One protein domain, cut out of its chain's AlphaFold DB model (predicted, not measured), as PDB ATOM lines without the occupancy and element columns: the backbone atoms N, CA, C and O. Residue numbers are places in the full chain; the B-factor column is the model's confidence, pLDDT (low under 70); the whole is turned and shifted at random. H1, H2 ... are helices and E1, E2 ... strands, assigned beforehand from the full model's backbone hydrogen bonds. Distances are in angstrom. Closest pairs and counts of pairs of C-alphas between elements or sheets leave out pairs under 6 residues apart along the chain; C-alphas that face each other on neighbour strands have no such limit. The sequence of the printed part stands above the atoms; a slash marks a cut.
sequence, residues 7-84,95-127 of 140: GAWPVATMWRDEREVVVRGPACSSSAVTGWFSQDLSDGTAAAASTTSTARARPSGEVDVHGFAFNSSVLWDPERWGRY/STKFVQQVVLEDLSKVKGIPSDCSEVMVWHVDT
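This is residues 7 to 84 and 95 to 127 of the 140 residues of the protein "Glycosyltransferases" of Zea mays (UniProt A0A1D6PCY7). The main part is a twisted wall of four strands, E3, E2, E1 and E6, in which the long hairpin of E2 and E3 lies beside E1, with E6 at the other edge. The short strands E4 and E5 and the helix H3 gather toward one end of this wall, the short helices H1 and H2 lie farther out, and residues 76 to 84 stick out. The printed part has 111 residues, with three named helices and six named strands in the order E1 E2 E3 E4 H1 H2 H3 E5 E6; the sheet, in order E3 E2 E1 E6, is mixed. The class is mixed, helices and strands, with under half of the residues in named elements. The whole is compact, with a radius of gyration of the C-alphas of 15.0 A, and spans 48 by 32 by 26 A.

E1, residues 11 to 15, and E2, residues 20 to 29, form an antiparallel hairpin, with N 13 and O 22 2.8 A apart, within hydrogen-bond range. E2 and E3, residues 32 to 40, form the next hairpin, with N 37 and O 25 at 2.8 A. E1, E2 and E3 make a meander, each strand the antiparallel neighbour of the one before. E3 bends by 61 degrees at residue 35. E4, residues 68 to 70, and H1, residues 72 to 76, meet only through their link, as do H1 and H2, residues 78 to 81. H3, residues 95 to 105, is not on the sheet; it is near E4, with 8 pairs of C-alphas within 10 A. The closest C-alphas of E3 and E5, residues 110 to 112, are those of Ala 32 and Lys 111, 5.6 A apart. E6, residues 122 to 126, is parallel to E1, with N 124 and O 12 at 2.8 A. Every O i to N i+4 pair of H3 is within hydrogen-bond range, in H1 0 of 1 is but 2 of 2 O i to N i+3 pairs are, and H2 is too short for an O i to N i+4 pair.

E1 begins at C-alpha 11, (196.733, 136.610, 192.767). From first to last C-alpha, E2 measures 28.0 A, E3 23.6 A and H3 15.6 A. E6 ends at C-alpha 126, (196.849, 147.990, 198.435).

The C-alphas of Gly 44 and Gly 82, the two farthest apart, are 49.2 A apart. Residues 85 to 94 are not printed, and C-alphas 84 and 95 are 13.1 A apart across this cut. The link from E3 to E4, residues 41 to 67, is long. The mean pLDDT of the printed part is 75.3; residues 44 to 63, 77 to 84 and 95 to 98 are under 70.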
ATOM      1  N   GLY A   7     206.555 128.374 187.547       91.31
ATOM      2  CA  GLY A   7     205.255 128.155 188.169       91.31
ATOM      3  C   GLY A   7     204.466 129.458 188.195       91.31
ATOM      4  O   GLY A   7     205.057 130.514 188.404       91.31
ATOM      5  N   ALA A   8     203.155 129.387 187.991       91.75
ATOM      6  CA  ALA A   8     202.258 130.537 188.058       91.75
ATOM      7  C   ALA A   8     200.986 130.196 188.836       91.75
ATOM      8  O   ALA A   8     200.525 129.051 188.803       91.75
ATOM      9  N   TRP A   9     200.412 131.188 189.512       93.81
ATOM     10  CA  TRP A   9     199.202 131.039 190.324       93.81
ATOM     11  C   TRP A   9     198.336 132.306 190.301       93.81
ATOM     12  O   TRP A   9     198.837 133.391 189.991       93.81
ATOM     13  N   PRO A  10     197.034 132.195 190.621       93.00
ATOM     14  CA  PRO A  10     196.171 133.358 190.789       93.00
ATOM     15  C   PRO A  10     196.573 134.242 191.979       93.00
ATOM     16  O   PRO A  10     196.856 133.750 193.075       93.00
ATOM     17  N   VAL A  11     196.526 135.556 191.767       92.00
ATOM     18  CA  VAL A  11     196.733 136.610 192.767       92.00
ATOM     19  C   VAL A  11     195.456 137.434 192.879       92.00
ATOM     20  O   VAL A  11     194.921 137.890 191.867       92.00
ATOM     21  N   ALA A  12     194.976 137.644 194.104       91.38
ATOM     22  CA  ALA A  12     193.921 138.612 194.382       91.38
ATOM     23  C   ALA A  12     194.539 139.943 194.806       91.38
ATOM     24  O   ALA A  12     195.328 139.986 195.750       91.38
ATOM     25  N   THR A  13     194.158 141.026 194.142       89.50
ATOM     26  CA  THR A  13     194.488 142.392 194.542       89.50
ATOM     27  C   THR A  13     193.258 143.035 195.169       89.50
ATOM     28  O   THR A  13     192.187 143.019 194.568       89.50
ATOM     29  N   MET A  14     193.403 143.569 196.380       87.69
ATOM     30  CA  MET A  14     192.349 144.268 197.115       87.69
ATOM     31  C   MET A  14     192.745 145.726 197.324       87.69
ATOM     32  O   MET A  14     193.791 145.988 197.918       87.69
ATOM     33  N   TRP A  15     191.865 146.654 196.956       85.19
ATOM     34  CA  TRP A  15     192.000 148.077 197.268       85.19
ATOM     35  C   TRP A  15     191.051 148.433 198.406       85.19
ATOM     36  O   TRP A  15     189.825 148.376 198.267       85.19
ATOM     37  N   ARG A  16     191.611 148.768 199.575       74.94
ATOM     38  CA  ARG A  16     190.807 148.980 200.793       74.94
ATOM     39  C   ARG A  16     189.816 150.133 200.675       74.94
ATOM     40  O   ARG A  16     188.714 150.027 201.211       74.94
ATOM     41  N   ASP A  17     190.206 151.199 199.991       74.06
ATOM     42  CA  ASP A  17     189.415 152.428 199.926       74.06
ATOM     43  C   ASP A  17     188.232 152.303 198.960       74.06
ATOM     44  O   ASP A  17     187.169 152.877 199.194       74.06
ATOM     45  N   GLU A  18     188.391 151.489 197.918       72.81
ATOM     46  CA  GLU A  18     187.411 151.324 196.839       72.81
ATOM     47  C   GLU A  18     186.518 150.092 197.050       72.81
ATOM     48  O   GLU A  18     185.521 149.922 196.355       72.81
ATOM     49  N   ARG A  19     186.832 149.251 198.055       78.06
ATOM     50  CA  ARG A  19     186.219 147.920 198.260       78.06
ATOM     51  C   ARG A  19     186.289 147.052 196.999       78.06
ATOM     52  O   ARG A  19     185.463 146.161 196.815       78.06
ATOM     53  N   GLU A  20     187.294 147.309 196.169       84.75
ATOM     54  CA  GLU A  20     187.528 146.614 194.914       84.75
ATOM     55  C   GLU A  20     188.408 145.387 195.155       84.75
ATOM     56  O   GLU A  20     189.387 145.437 195.912       84.75
ATOM     57  N   VAL A  21     188.047 144.272 194.519       87.69
ATOM     58  CA  VAL A  21     188.846 143.044 194.526       87.69
ATOM     59  C   VAL A  21     188.952 142.518 193.106       87.69
ATOM     60  O   VAL A  21     187.951 142.124 192.513       87.69
ATOM     61  N   VAL A  22     190.172 142.436 192.583       88.88
ATOM     62  CA  VAL A  22     190.442 141.882 191.252       88.88
ATOM     63  C   VAL A  22     191.360 140.676 191.373       88.88
ATOM     64  O   VAL A  22     192.442 140.759 191.948       88.88
ATOM     65  N   VAL A  23     190.954 139.549 190.795       89.88
ATOM     66  CA  VAL A  23     191.755 138.324 190.714       89.88
ATOM     67  C   VAL A  23     192.351 138.197 189.320       89.88
ATOM     68  O   VAL A  23     191.631 138.223 188.321       89.88
ATOM     69  N   ARG A  24     193.672 138.035 189.244       90.62
ATOM     70  CA  ARG A  24     194.408 137.803 187.993       90.62
ATOM     71  C   ARG A  24     195.247 136.548 188.117       90.62
ATOM     72  O   ARG A  24     195.859 136.319 189.155       90.62
ATOM     73  N   GLY A  25     195.300 135.732 187.073       90.25
ATOM     74  CA  GLY A  25     196.021 134.467 187.158       90.25
ATOM     75  C   GLY A  25     196.060 133.672 185.863       90.25
ATOM     76  O   GLY A  25     195.467 134.083 184.862       90.25
ATOM     77  N   PRO A  26     196.771 132.535 185.865       91.44
ATOM     78  CA  PRO A  26     196.808 131.633 184.728       91.44
ATOM     79  C   PRO A  26     195.475 130.889 184.581       91.44
ATOM     80  O   PRO A  26     194.882 130.433 185.556       91.44
ATOM     81  N   ALA A  27     195.016 130.732 183.343       90.12
ATOM     82  CA  ALA A  27     193.953 129.802 182.986       90.12
ATOM     83  C   ALA A  27     194.591 128.449 182.655       90.12
ATOM     84  O   ALA A  27     195.510 128.395 181.832       90.12
ATOM     85  N   CYS A  28     194.125 127.376 183.294       90.75
ATOM     86  CA  CYS A  28     194.805 126.086 183.265       90.75
ATOM     87  C   CYS A  28     193.882 124.956 182.796       90.75
ATOM     88  O   CYS A  28     192.704 124.902 183.142       90.75
ATOM     89  N   SER A  29     194.430 124.037 181.998       91.00
ATOM     90  CA  SER A  29     193.804 122.756 181.664       91.00
ATOM     91  C   SER A  29     194.616 121.656 182.331       91.00
ATOM     92  O   SER A  29     195.731 121.351 181.898       91.00
ATOM     93  N   SER A  30     194.106 121.110 183.440       88.69
ATOM     94  CA  SER A  30     194.963 120.483 184.457       88.69
ATOM     95  C   SER A  30     196.117 121.438 184.795       88.69
ATOM     96  O   SER A  30     195.873 122.631 184.936       88.69
ATOM     97  N   SER A  31     197.367 120.977 184.891       89.06
ATOM     98  CA  SER A  31     198.481 121.840 185.300       89.06
ATOM     99  C   SER A  31     199.109 122.646 184.163       89.06
ATOM    100  O   SER A  31     200.081 123.363 184.397       89.06
ATOM    101  N   ALA A  32     198.629 122.480 182.929       90.56
ATOM    102  CA  ALA A  32     199.149 123.190 181.769       90.56
ATOM    103  C   ALA A  32     198.490 124.567 181.663       90.56
ATOM    104  O   ALA A  32     197.263 124.661 181.610       90.56
ATOM    105  N   VAL A  33     199.300 125.624 181.610       89.25
ATOM    106  CA  VAL A  33     198.809 126.994 181.434       89.25
ATOM    107  C   VAL A  33     198.417 127.205 179.972       89.25
ATOM    108  O   VAL A  33     199.245 127.089 179.071       89.25
ATOM    109  N   THR A  34     197.147 127.520 179.730       89.94
ATOM    110  CA  THR A  34     196.584 127.764 178.389       89.94
ATOM    111  C   THR A  34     196.358 129.245 178.098       89.94
ATOM    112  O   THR A  34     196.045 129.611 176.969       89.94
ATOM    113  N   GLY A  35     196.483 130.107 179.105       88.25
ATOM    114  CA  GLY A  35     196.296 131.547 178.972       88.25
ATOM    115  C   GLY A  35     196.270 132.240 180.328       88.25
ATOM    116  O   GLY A  35     196.723 131.681 181.322       88.25
ATOM    117  N   TRP A  36     195.704 133.443 180.361       87.25
ATOM    118  CA  TRP A  36     195.572 134.263 181.565       87.25
ATOM    119  C   TRP A  36     194.157 134.827 181.657       87.25
ATOM    120  O   TRP A  36     193.521 135.084 180.631       87.25
ATOM    121  N   PHE A  37     193.668 135.026 182.875       87.25
ATOM    122  CA  PHE A  37     192.367 135.623 183.145       87.25
ATOM    123  C   PHE A  37     192.494 136.827 184.081       87.25
ATOM    124  O   PHE A  37     193.466 136.968 184.826       87.25
ATOM    125  N   SER A  38     191.478 137.686 184.037       87.38
ATOM    126  CA  SER A  38     191.256 138.769 184.993       87.38
ATOM    127  C   SER A  38     189.771 138.789 185.333       87.38
ATOM    128  O   SER A  38     188.926 138.771 184.432       87.38
ATOM    129  N   GLN A  39     189.455 138.807 186.621       87.00
ATOM    130  CA  GLN A  39     188.093 138.817 187.132       87.00
ATOM    131  C   GLN A  39     187.950 139.880 188.214       87.00
ATOM    132  O   GLN A  39     188.713 139.892 189.172       87.00
ATOM    133  N   ASP A  40     186.967 140.754 188.048       87.06
ATOM    134  CA  ASP A  40     186.569 141.744 189.045       87.06
ATOM    135  C   ASP A  40     185.458 141.148 189.927       87.06
ATOM    136  O   ASP A  40     184.497 140.565 189.414       87.06
ATOM    137  N   LEU A  41     185.634 141.222 191.245       84.19
ATOM    138  CA  LEU A  41     184.748 140.672 192.274       84.19
ATOM    139  C   LEU A  41     184.105 141.765 193.149       84.19
ATOM    140  O   LEU A  41     183.458 141.441 194.147       84.19
ATOM    141  N   SER A  42     184.258 143.040 192.792       78.69
ATOM    142  CA  SER A  42     183.849 144.196 193.609       78.69
ATOM    143  C   SER A  42     182.342 144.272 193.859       78.69
ATOM    144  O   SER A  42     181.906 144.634 194.950       78.69
ATOM    145  N   ASP A  43     181.536 143.839 192.889       71.69
ATOM    146  CA  ASP A  43     180.070 143.908 192.957       71.69
ATOM    147  C   ASP A  43     179.414 142.645 193.550       71.69
ATOM    148  O   ASP A  43     178.197 142.462 193.457       71.69
ATOM    149  N   GLY A  44     180.188 141.718 194.130       57.53
ATOM    150  CA  GLY A  44     179.676 140.486 194.759       57.53
ATOM    151  C   GLY A  44     179.040 139.474 193.792       57.53
ATOM    152  O   GLY A  44     178.743 138.343 194.178       57.53
ATOM    153  N   THR A  45     178.871 139.841 192.523       50.03
ATOM    154  CA  THR A  45     178.637 138.905 191.430       50.03
ATOM    155  C   THR A  45     179.988 138.593 190.813       50.03
ATOM    156  O   THR A  45     180.689 139.481 190.338       50.03
ATOM    157  N   ALA A  46     180.374 137.319 190.838       51.50
ATOM    158  CA  ALA A  46     181.439 136.815 189.991       51.50
ATOM    159  C   ALA A  46     180.976 136.997 188.538       51.50
ATOM    160  O   ALA A  46     180.411 136.077 187.945       51.50
ATOM    161  N   ALA A  47     181.139 138.201 187.977       47.81
ATOM    162  CA  ALA A  47     180.988 138.419 186.550       47.81
ATOM    163  C   ALA A  47     181.869 137.359 185.888       47.81
ATOM    164  O   ALA A  47     183.031 137.205 186.280       47.81
ATOM    165  N   ALA A  48     181.251 136.536 185.032       45.19
ATOM    166  CA  ALA A  48     181.831 135.307 184.508       45.19
ATOM    167  C   ALA A  48     183.307 135.529 184.188       45.19
ATOM    168  O   ALA A  48     183.620 136.487 183.477       45.19
ATOM    169  N   ALA A  49     184.184 134.688 184.757       48.47
ATOM    170  CA  ALA A  49     185.619 134.756 184.529       48.47
ATOM    171  C   ALA A  49     185.839 135.007 183.041       48.47
ATOM    172  O   ALA A  49     185.478 134.174 182.204       48.47
ATOM    173  N   SER A  50     186.327 136.202 182.703       45.47
ATOM    174  CA  SER A  50     186.570 136.531 181.313       45.47
ATOM    175  C   SER A  50     187.777 135.698 180.897       45.47
ATOM    176  O   SER A  50     188.934 136.074 181.094       45.47
ATOM    177  N   THR A  51     187.522 134.498 180.367       41.00
ATOM    178  CA  THR A  51     188.501 133.755 179.583       41.00
ATOM    179  C   THR A  51     188.738 134.594 178.348       41.00
ATOM    180  O   THR A  51     188.093 134.421 177.315       41.00
ATOM    181  N   THR A  52     189.619 135.578 178.479       40.94
ATOM    182  CA  THR A  52     190.073 136.376 177.357       40.94
ATOM    183  C   THR A  52     191.005 135.474 176.560       40.94
ATOM    184  O   THR A  52     192.226 135.556 176.658       40.94
ATOM    185  N   SER A  53     190.421 134.577 175.765       43.34
ATOM    186  CA  SER A  53     191.085 133.997 174.609       43.34
ATOM    187  C   SER A  53     191.307 135.143 173.623       43.34
ATOM    188  O   SER A  53     190.476 135.420 172.763       43.34
ATOM    189  N   THR A  54     192.421 135.850 173.818       43.09
ATOM    190  CA  THR A  54     192.981 136.924 172.987       43.09
ATOM    191  C   THR A  54     192.131 138.194 172.779       43.09
ATOM    192  O   THR A  54     191.075 138.187 172.163       43.09
ATOM    193  N   ALA A  55     192.724 139.327 173.184       36.44
ATOM    194  CA  ALA A  55     192.517 140.673 172.640       36.44
ATOM    195  C   ALA A  55     191.184 141.397 172.926       36.44
ATOM    196  O   ALA A  55     190.359 141.531 172.028       36.44
ATOM    197  N   ARG A  56     191.040 142.005 174.122       29.95
ATOM    198  CA  ARG A  56     190.474 143.377 174.300       29.95
ATOM    199  C   ARG A  56     190.479 143.934 175.734       29.95
ATOM    200  O   ARG A  56     189.709 144.814 176.068       29.95
ATOM    201  N   ALA A  57     191.431 143.530 176.552       33.47
ATOM    202  CA  ALA A  57     192.090 144.431 177.486       33.47
ATOM    203  C   ALA A  57     193.502 143.884 177.540       33.47
ATOM    204  O   ALA A  57     193.713 142.748 177.948       33.47
ATOM    205  N   ARG A  58     194.456 144.604 176.967       34.12
ATOM    206  CA  ARG A  58     195.856 144.246 177.128       34.12
ATOM    207  C   ARG A  58     196.149 144.513 178.610       34.12
ATOM    208  O   ARG A  58     196.166 145.695 178.948       34.12
ATOM    209  N   PRO A  59     196.366 143.517 179.503       40.50
ATOM    210  CA  PRO A  59     197.250 143.823 180.611       40.50
ATOM    211  C   PRO A  59     198.531 144.230 179.899       40.50
ATOM    212  O   PRO A  59     198.989 143.536 178.988       40.50
ATOM    213  N   SER A  60     198.998 145.442 180.134       39.88
ATOM    214  CA  SER A  60     200.232 145.931 179.544       39.88
ATOM    215  C   SER A  60     201.364 145.012 179.998       39.88
ATOM    216  O   SER A  60     201.971 145.280 181.013       39.88
ATOM    217  N   GLY A  61     201.584 143.889 179.314       46.62
ATOM    218  CA  GLY A  61     202.738 143.005 179.452       46.62
ATOM    219  C   GLY A  61     203.019 142.375 180.816       46.62
ATOM    220  O   GLY A  61     204.043 141.715 180.916       46.62
ATOM    221  N   GLU A  62     202.185 142.544 181.842       56.34
ATOM    222  CA  GLU A  62     202.661 142.299 183.201       56.34
ATOM    223  C   GLU A  62     201.798 141.268 183.932       56.34
ATOM    224  O   GLU A  62     200.731 141.569 184.466       56.34
ATOM    225  N   VAL A  63     202.264 140.014 183.923       65.25
ATOM    226  CA  VAL A  63     201.926 139.078 185.001       65.25
ATOM    227  C   VAL A  63     202.387 139.741 186.293       65.25
ATOM    228  O   VAL A  63     203.525 140.211 186.365       65.25
ATOM    229  N   ASP A  64     201.508 139.801 187.292       73.31
ATOM    230  CA  ASP A  64     201.862 140.351 188.598       73.31
ATOM    231  C   ASP A  64     203.140 139.659 189.109       73.31
ATOM    232  O   ASP A  64     203.271 138.436 189.021       73.31
ATOM    233  N   VAL A  65     204.098 140.440 189.616       79.44
ATOM    234  CA  VAL A  65     205.361 139.946 190.196       79.44
ATOM    235  C   VAL A  65     205.106 138.890 191.269       79.44
ATOM    236  O   VAL A  65     205.902 137.974 191.465       79.44
ATOM    237  N   HIS A  66     203.973 139.003 191.954       86.62
ATOM    238  CA  HIS A  66     203.528 138.105 193.006       86.62
ATOM    239  C   HIS A  66     202.832 136.837 192.482       86.62
ATOM    240  O   HIS A  66     202.455 135.985 193.285       86.62
ATOM    241  N   GLY A  67     202.637 136.709 191.165       88.75
ATOM    242  CA  GLY A  67     201.868 135.643 190.513       88.75
ATOM    243  C   GLY A  67     202.694 134.523 189.890       88.75
ATOM    244  O   GLY A  67     202.125 133.646 189.234       88.75
ATOM    245  N   PHE A  68     204.019 134.535 190.056       89.56
ATOM    246  CA  PHE A  68     204.886 133.491 189.517       89.56
ATOM    247  C   PHE A  68     206.128 133.220 190.375       89.56
ATOM    248  O   PHE A  68     206.559 134.032 191.190       89.56
ATOM    249  N   ALA A  69     206.746 132.066 190.131       88.88
ATOM    250  CA  ALA A  69     208.096 131.724 190.568       88.88
ATOM    251  C   ALA A  69     208.827 130.928 189.486       88.88
ATOM    252  O   ALA A  69     208.231 130.412 188.539       88.88
ATOM    253  N   PHE A  70     210.141 130.803 189.639       86.88
ATOM    254  CA  PHE A  70     210.997 130.066 188.720       86.88
ATOM    255  C   PHE A  70     212.017 129.212 189.474       86.88
ATOM    256  O   PHE A  70     212.366 129.488 190.622       86.88
ATOM    257  N   ASN A  71     212.504 128.160 188.817       86.19
ATOM    258  CA  ASN A  71     213.609 127.356 189.320       86.19
ATOM    259  C   ASN A  71     214.887 128.204 189.345       86.19
ATOM    260  O   ASN A  71     215.243 128.812 188.338       86.19
ATOM    261  N   SER A  72     215.609 128.215 190.468       82.69
ATOM    262  CA  SER A  72     216.831 129.012 190.633       82.69
ATOM    263  C   SER A  72     217.911 128.715 189.587       82.69
ATOM    264  O   SER A  72     218.724 129.593 189.307       82.69
ATOM    265  N   SER A  73     217.894 127.538 188.949       78.81
ATOM    266  CA  SER A  73     218.780 127.213 187.825       78.81
ATOM    267  C   SER A  73     218.650 128.187 186.648       78.81
ATOM    268  O   SER A  73     219.618 128.374 185.919       78.81
ATOM    269  N   VAL A  74     217.493 128.843 186.477       76.94
ATOM    270  CA  VAL A  74     217.245 129.844 185.421       76.94
ATOM    271  C   VAL A  74     218.179 131.053 185.539       76.94
ATOM    272  O   VAL A  74     218.534 131.636 184.518       76.94
ATOM    273  N   LEU A  75     218.613 131.417 186.752       74.88
ATOM    274  CA  LEU A  75     219.530 132.549 186.966       74.88
ATOM    275  C   LEU A  75     220.947 132.276 186.456       74.88
ATOM    276  O   LEU A  75     221.706 133.212 186.226       74.88
ATOM    277  N   TRP A  76     221.305 131.004 186.300       73.25
ATOM    278  CA  TRP A  76     222.664 130.569 185.981       73.25
ATOM    279  C   TRP A  76     222.758 129.920 184.598       73.25
ATOM    280  O   TRP A  76     223.773 129.299 184.292       73.25
ATOM    281  N   ASP A  77     221.713 130.032 183.773       69.31
ATOM    282  CA  ASP A  77     221.660 129.428 182.443       69.31
ATOM    283  C   ASP A  77     222.493 130.249 181.428       69.31
ATOM    284  O   ASP A  77     222.097 131.364 181.050       69.31
ATOM    285  N   PRO A  78     223.645 129.722 180.960       62.91
ATOM    286  CA  PRO A  78     224.541 130.445 180.065       62.91
ATOM    287  C   PRO A  78     223.936 130.686 178.676       62.91
ATOM    288  O   PRO A  78     224.311 131.661 178.024       62.91
ATOM    289  N   GLU A  79     222.980 129.867 178.217       67.44
ATOM    290  CA  GLU A  79     222.316 130.079 176.921       67.44
ATOM    291  C   GLU A  79     221.368 131.284 176.951       67.44
ATOM    292  O   GLU A  79     221.179 131.953 175.932       67.44
ATOM    293  N   ARG A  80     220.811 131.598 178.128       64.12
ATOM    294  CA  ARG A  80     219.916 132.744 178.352       64.12
ATOM    295  C   ARG A  80     220.675 134.045 178.601       64.12
ATOM    296  O   ARG A  80     220.286 135.073 178.053       64.12
ATOM    297  N   TRP A  81     221.766 134.012 179.369       60.50
ATOM    298  CA  TRP A  81     222.576 135.211 179.653       60.50
ATOM    299  C   TRP A  81     223.592 135.547 178.549       60.50
ATOM    300  O   TRP A  81     223.919 136.714 178.351       60.50
ATOM    301  N   GLY A  82     224.055 134.559 177.776       55.62
ATOM    302  CA  GLY A  82     225.022 134.754 176.685       55.62
ATOM    303  C   GLY A  82     224.471 135.455 175.433       55.62
ATOM    304  O   GLY A  82     225.226 135.720 174.501       55.62
ATOM    305  N   ARG A  83     223.163 135.748 175.385       57.59
ATOM    306  CA  ARG A  83     222.481 136.423 174.264       57.59
ATOM    307  C   ARG A  83     222.212 137.909 174.511       57.59
ATOM    308  O   ARG A  83     221.687 138.569 173.616       57.59
ATOM    309  N   TYR A  84     222.545 138.442 175.688       49.91
ATOM    310  CA  TYR A  84     222.279 139.842 176.002       49.91
ATOM    311  C   TYR A  84     223.321 140.750 175.325       49.91
ATOM    312  O   TYR A  84     224.517 140.587 175.574       49.91
ATOM    313  N   SER A  95     214.929 143.350 186.656       64.94
ATOM    314  CA  SER A  95     215.003 141.877 186.655       64.94
ATOM    315  C   SER A  95     213.615 141.223 186.698       64.94
ATOM    316  O   SER A  95     213.408 140.158 186.123       64.94
ATOM    317  N   THR A  96     212.644 141.914 187.285       65.56
ATOM    318  CA  THR A  96     211.236 141.543 187.327       65.56
ATOM    319  C   THR A  96     210.587 141.524 185.943       65.56
ATOM    320  O   THR A  96     210.005 140.507 185.561       65.56
ATOM    321  N   LYS A  97     210.763 142.590 185.147       68.25
ATOM    322  CA  LYS A  97     210.253 142.665 183.763       68.25
ATOM    323  C   LYS A  97     210.823 141.577 182.872       68.25
ATOM    324  O   LYS A  97     210.114 141.018 182.036       68.25
ATOM    325  N   PHE A  98     212.096 141.246 183.071       68.12
ATOM    326  CA  PHE A  98     212.730 140.155 182.345       68.12
ATOM    327  C   PHE A  98     212.044 138.816 182.631       68.12
ATOM    328  O   PHE A  98     211.681 138.100 181.697       68.12
ATOM    329  N   VAL A  99     211.821 138.473 183.904       70.44
ATOM    330  CA  VAL A  99     211.193 137.185 184.225       70.44
ATOM    331  C   VAL A  99     209.732 137.146 183.772       70.44
ATOM    332  O   VAL A  99     209.299 136.124 183.243       70.44
ATOM    333  N   GLN A 100     208.994 138.250 183.883       73.62
ATOM    334  CA  GLN A 100     207.629 138.342 183.355       73.62
ATOM    335  C   GLN A 100     207.575 138.068 181.853       73.62
ATOM    336  O   GLN A 100     206.755 137.269 181.402       73.62
ATOM    337  N   GLN A 101     208.476 138.680 181.080       70.31
ATOM    338  CA  GLN A 101     208.551 138.445 179.642       70.31
ATOM    339  C   GLN A 101     208.835 136.967 179.343       70.31
ATOM    340  O   GLN A 101     208.145 136.359 178.530       70.31
ATOM    341  N   VAL A 102     209.776 136.357 180.062       71.06
ATOM    342  CA  VAL A 102     210.122 134.939 179.897       71.06
ATOM    343  C   VAL A 102     208.946 134.005 180.202       71.06
ATOM    344  O   VAL A 102     208.762 133.007 179.504       71.06
ATOM    345  N   VAL A 103     208.155 134.302 181.237       74.56
ATOM    346  CA  VAL A 103     206.956 133.522 181.593       74.56
ATOM    347  C   VAL A 103     205.902 133.608 180.484       74.56
ATOM    348  O   VAL A 103     205.207 132.629 180.215       74.56
ATOM    349  N   LEU A 104     205.794 134.754 179.813       73.06
ATOM    350  CA  LEU A 104     204.830 134.981 178.735       73.06
ATOM    351  C   LEU A 104     205.281 134.434 177.372       73.06
ATOM    352  O   LEU A 104     204.430 134.116 176.544       73.06
ATOM    353  N   GLU A 105     206.588 134.319 177.130       75.00
ATOM    354  CA  GLU A 105     207.155 133.860 175.853       75.00
ATOM    355  C   GLU A 105     206.855 132.386 175.550       75.00
ATOM    356  O   GLU A 105     206.636 132.029 174.392       75.00
ATOM    357  N   ASP A 106     206.847 131.522 176.569       79.06
ATOM    358  CA  ASP A 106     206.671 130.080 176.386       79.06
ATOM    359  C   ASP A 106     205.844 129.451 177.515       79.06
ATOM    360  O   ASP A 106     206.374 128.911 178.492       79.06
ATOM    361  N   LEU A 107     204.521 129.465 177.333       82.00
ATOM    362  CA  LEU A 107     203.571 128.866 178.275       82.00
ATOM    363  C   LEU A 107     203.792 127.358 178.479       82.00
ATOM    364  O   LEU A 107     203.428 126.836 179.529       82.00
ATOM    365  N   SER A 108     204.441 126.650 177.544       81.88
ATOM    366  CA  SER A 108     204.733 125.216 177.706       81.88
ATOM    367  C   SER A 108     205.756 124.930 178.812       81.88
ATOM    368  O   SER A 108     205.857 123.799 179.296       81.88
ATOM    369  N   LYS A 109     206.505 125.954 179.236       84.25
ATOM    370  CA  LYS A 109     207.472 125.892 180.340       84.25
ATOM    371  C   LYS A 109     206.890 126.352 181.676       84.25
ATOM    372  O   LYS A 109     207.604 126.284 182.684       84.25
ATOM    373  N   VAL A 110     205.636 126.807 181.686       88.00
ATOM    374  CA  VAL A 110     204.938 127.326 182.863       88.00
ATOM    375  C   VAL A 110     203.918 126.301 183.342       88.00
ATOM    376  O   VAL A 110     203.081 125.819 182.579       88.00
ATOM    377  N   LYS A 111     203.972 125.979 184.635       92.50
ATOM    378  CA  LYS A 111     203.013 125.089 185.288       92.50
ATOM    379  C   LYS A 111     202.083 125.869 186.216       92.50
ATOM    380  O   LYS A 111     202.534 126.713 186.985       92.50
ATOM    381  N   GLY A 112     200.802 125.532 186.174       91.19
ATOM    382  CA  GLY A 112     199.802 126.016 187.117       91.19
ATOM    383  C   GLY A 112     199.997 125.469 188.531       91.19
ATOM    384  O   GLY A 112     200.256 124.269 188.701       91.19
ATOM    385  N   ILE A 113     199.877 126.340 189.534       91.81
ATOM    386  CA  ILE A 113     199.909 125.990 190.960       91.81
ATOM    387  C   ILE A 113     198.687 126.632 191.661       91.81
ATOM    388  O   ILE A 113     198.522 127.842 191.552       91.81
ATOM    389  N   PRO A 114     197.829 125.869 192.372       88.50
ATOM    390  CA  PRO A 114     197.753 124.405 192.358       88.50
ATOM    391  C   PRO A 114     197.472 123.876 190.944       88.50
ATOM    392  O   PRO A 114     197.312 124.641 189.997       88.50
ATOM    393  N   SER A 115     197.475 122.555 190.766       87.00
ATOM    394  CA  SER A 115     197.483 121.922 189.441       87.00
ATOM    395  C   SER A 115     196.270 122.206 188.558       87.00
ATOM    396  O   SER A 115     196.225 121.656 187.479       87.00
ATOM    397  N   ASP A 116     195.287 122.976 188.986       85.56
ATOM    398  CA  ASP A 116     194.114 123.418 188.230       85.56
ATOM    399  C   ASP A 116     193.924 124.948 188.284       85.56
ATOM    400  O   ASP A 116     192.973 125.466 187.705       85.56
ATOM    401  N   CYS A 117     194.837 125.675 188.941       89.19
ATOM    402  CA  CYS A 117     194.813 127.133 189.097       89.19
ATOM    403  C   CYS A 117     193.511 127.664 189.718       89.19
ATOM    404  O   CYS A 117     193.132 128.807 189.466       89.19
ATOM    405  N   SER A 118     192.818 126.838 190.510       87.81
ATOM    406  CA  SER A 118     191.491 127.150 191.049       87.81
ATOM    407  C   SER A 118     191.524 127.936 192.361       87.81
ATOM    408  O   SER A 118     190.510 128.510 192.758       87.81
ATOM    409  N   GLU A 119     192.681 128.005 193.022       90.69
ATOM    410  CA  GLU A 119     192.826 128.628 194.337       90.69
ATOM    411  C   GLU A 119     193.679 129.897 194.282       90.69
ATOM    412  O   GLU A 119     194.761 129.928 193.693       90.69
ATOM    413  N   VAL A 120     193.210 130.942 194.969       91.44
ATOM    414  CA  VAL A 120     194.008 132.137 195.254       91.44
ATOM    415  C   VAL A 120     194.851 131.871 196.496       91.44
ATOM    416  O   VAL A 120     194.329 131.807 197.609       91.44
ATOM    417  N   MET A 121     196.166 131.769 196.312       91.81
ATOM    418  CA  MET A 121     197.119 131.549 197.410       91.81
ATOM    419  C   MET A 121     197.833 132.832 197.852       91.81
ATOM    420  O   MET A 121     198.467 132.851 198.907       91.81
ATOM    421  N   VAL A 122     197.743 133.904 197.057       92.69
ATOM    422  CA  VAL A 122     198.429 135.177 197.308       92.69
ATOM    423  C   VAL A 122     197.442 136.335 197.234       92.69
ATOM    424  O   VAL A 122     196.681 136.462 196.275       92.69
ATOM    425  N   TRP A 123     197.492 137.190 198.256       91.00
ATOM    426  CA  TRP A 123     196.676 138.391 198.378       91.00
ATOM    427  C   TRP A 123     197.581 139.614 198.458       91.00
ATOM    428  O   TRP A 123     198.347 139.771 199.409       91.00
ATOM    429  N   HIS A 124     197.477 140.481 197.462       88.19
ATOM    430  CA  HIS A 124     198.097 141.793 197.455       88.19
ATOM    431  C   HIS A 124     197.074 142.809 197.975       88.19
ATOM    432  O   HIS A 124     196.024 143.011 197.373       88.19
ATOM    433  N   VAL A 125     197.357 143.421 199.125       87.19
ATOM    434  CA  VAL A 125     196.485 144.441 199.720       87.19
ATOM    435  C   VAL A 125     197.108 145.803 199.485       87.19
ATOM    436  O   VAL A 125     198.133 146.118 200.089       87.19
ATOM    437  N   ASP A 126     196.468 146.604 198.643       81.25
ATOM    438  CA  ASP A 126     196.849 147.990 198.435       81.25
ATOM    439  C   ASP A 126     196.165 148.870 199.492       81.25
ATOM    440  O   ASP A 126     194.946 148.823 199.715       81.25
ATOM    441  N   THR A 127     196.989 149.628 200.209       72.19
ATOM    442  CA  THR A 127     196.573 150.541 201.279       72.19
ATOM    443  C   THR A 127     196.791 152.004 200.913       72.19
ATOM    444  O   THR A 127     196.587 152.868 201.765       72.19
TER     445      THR A 127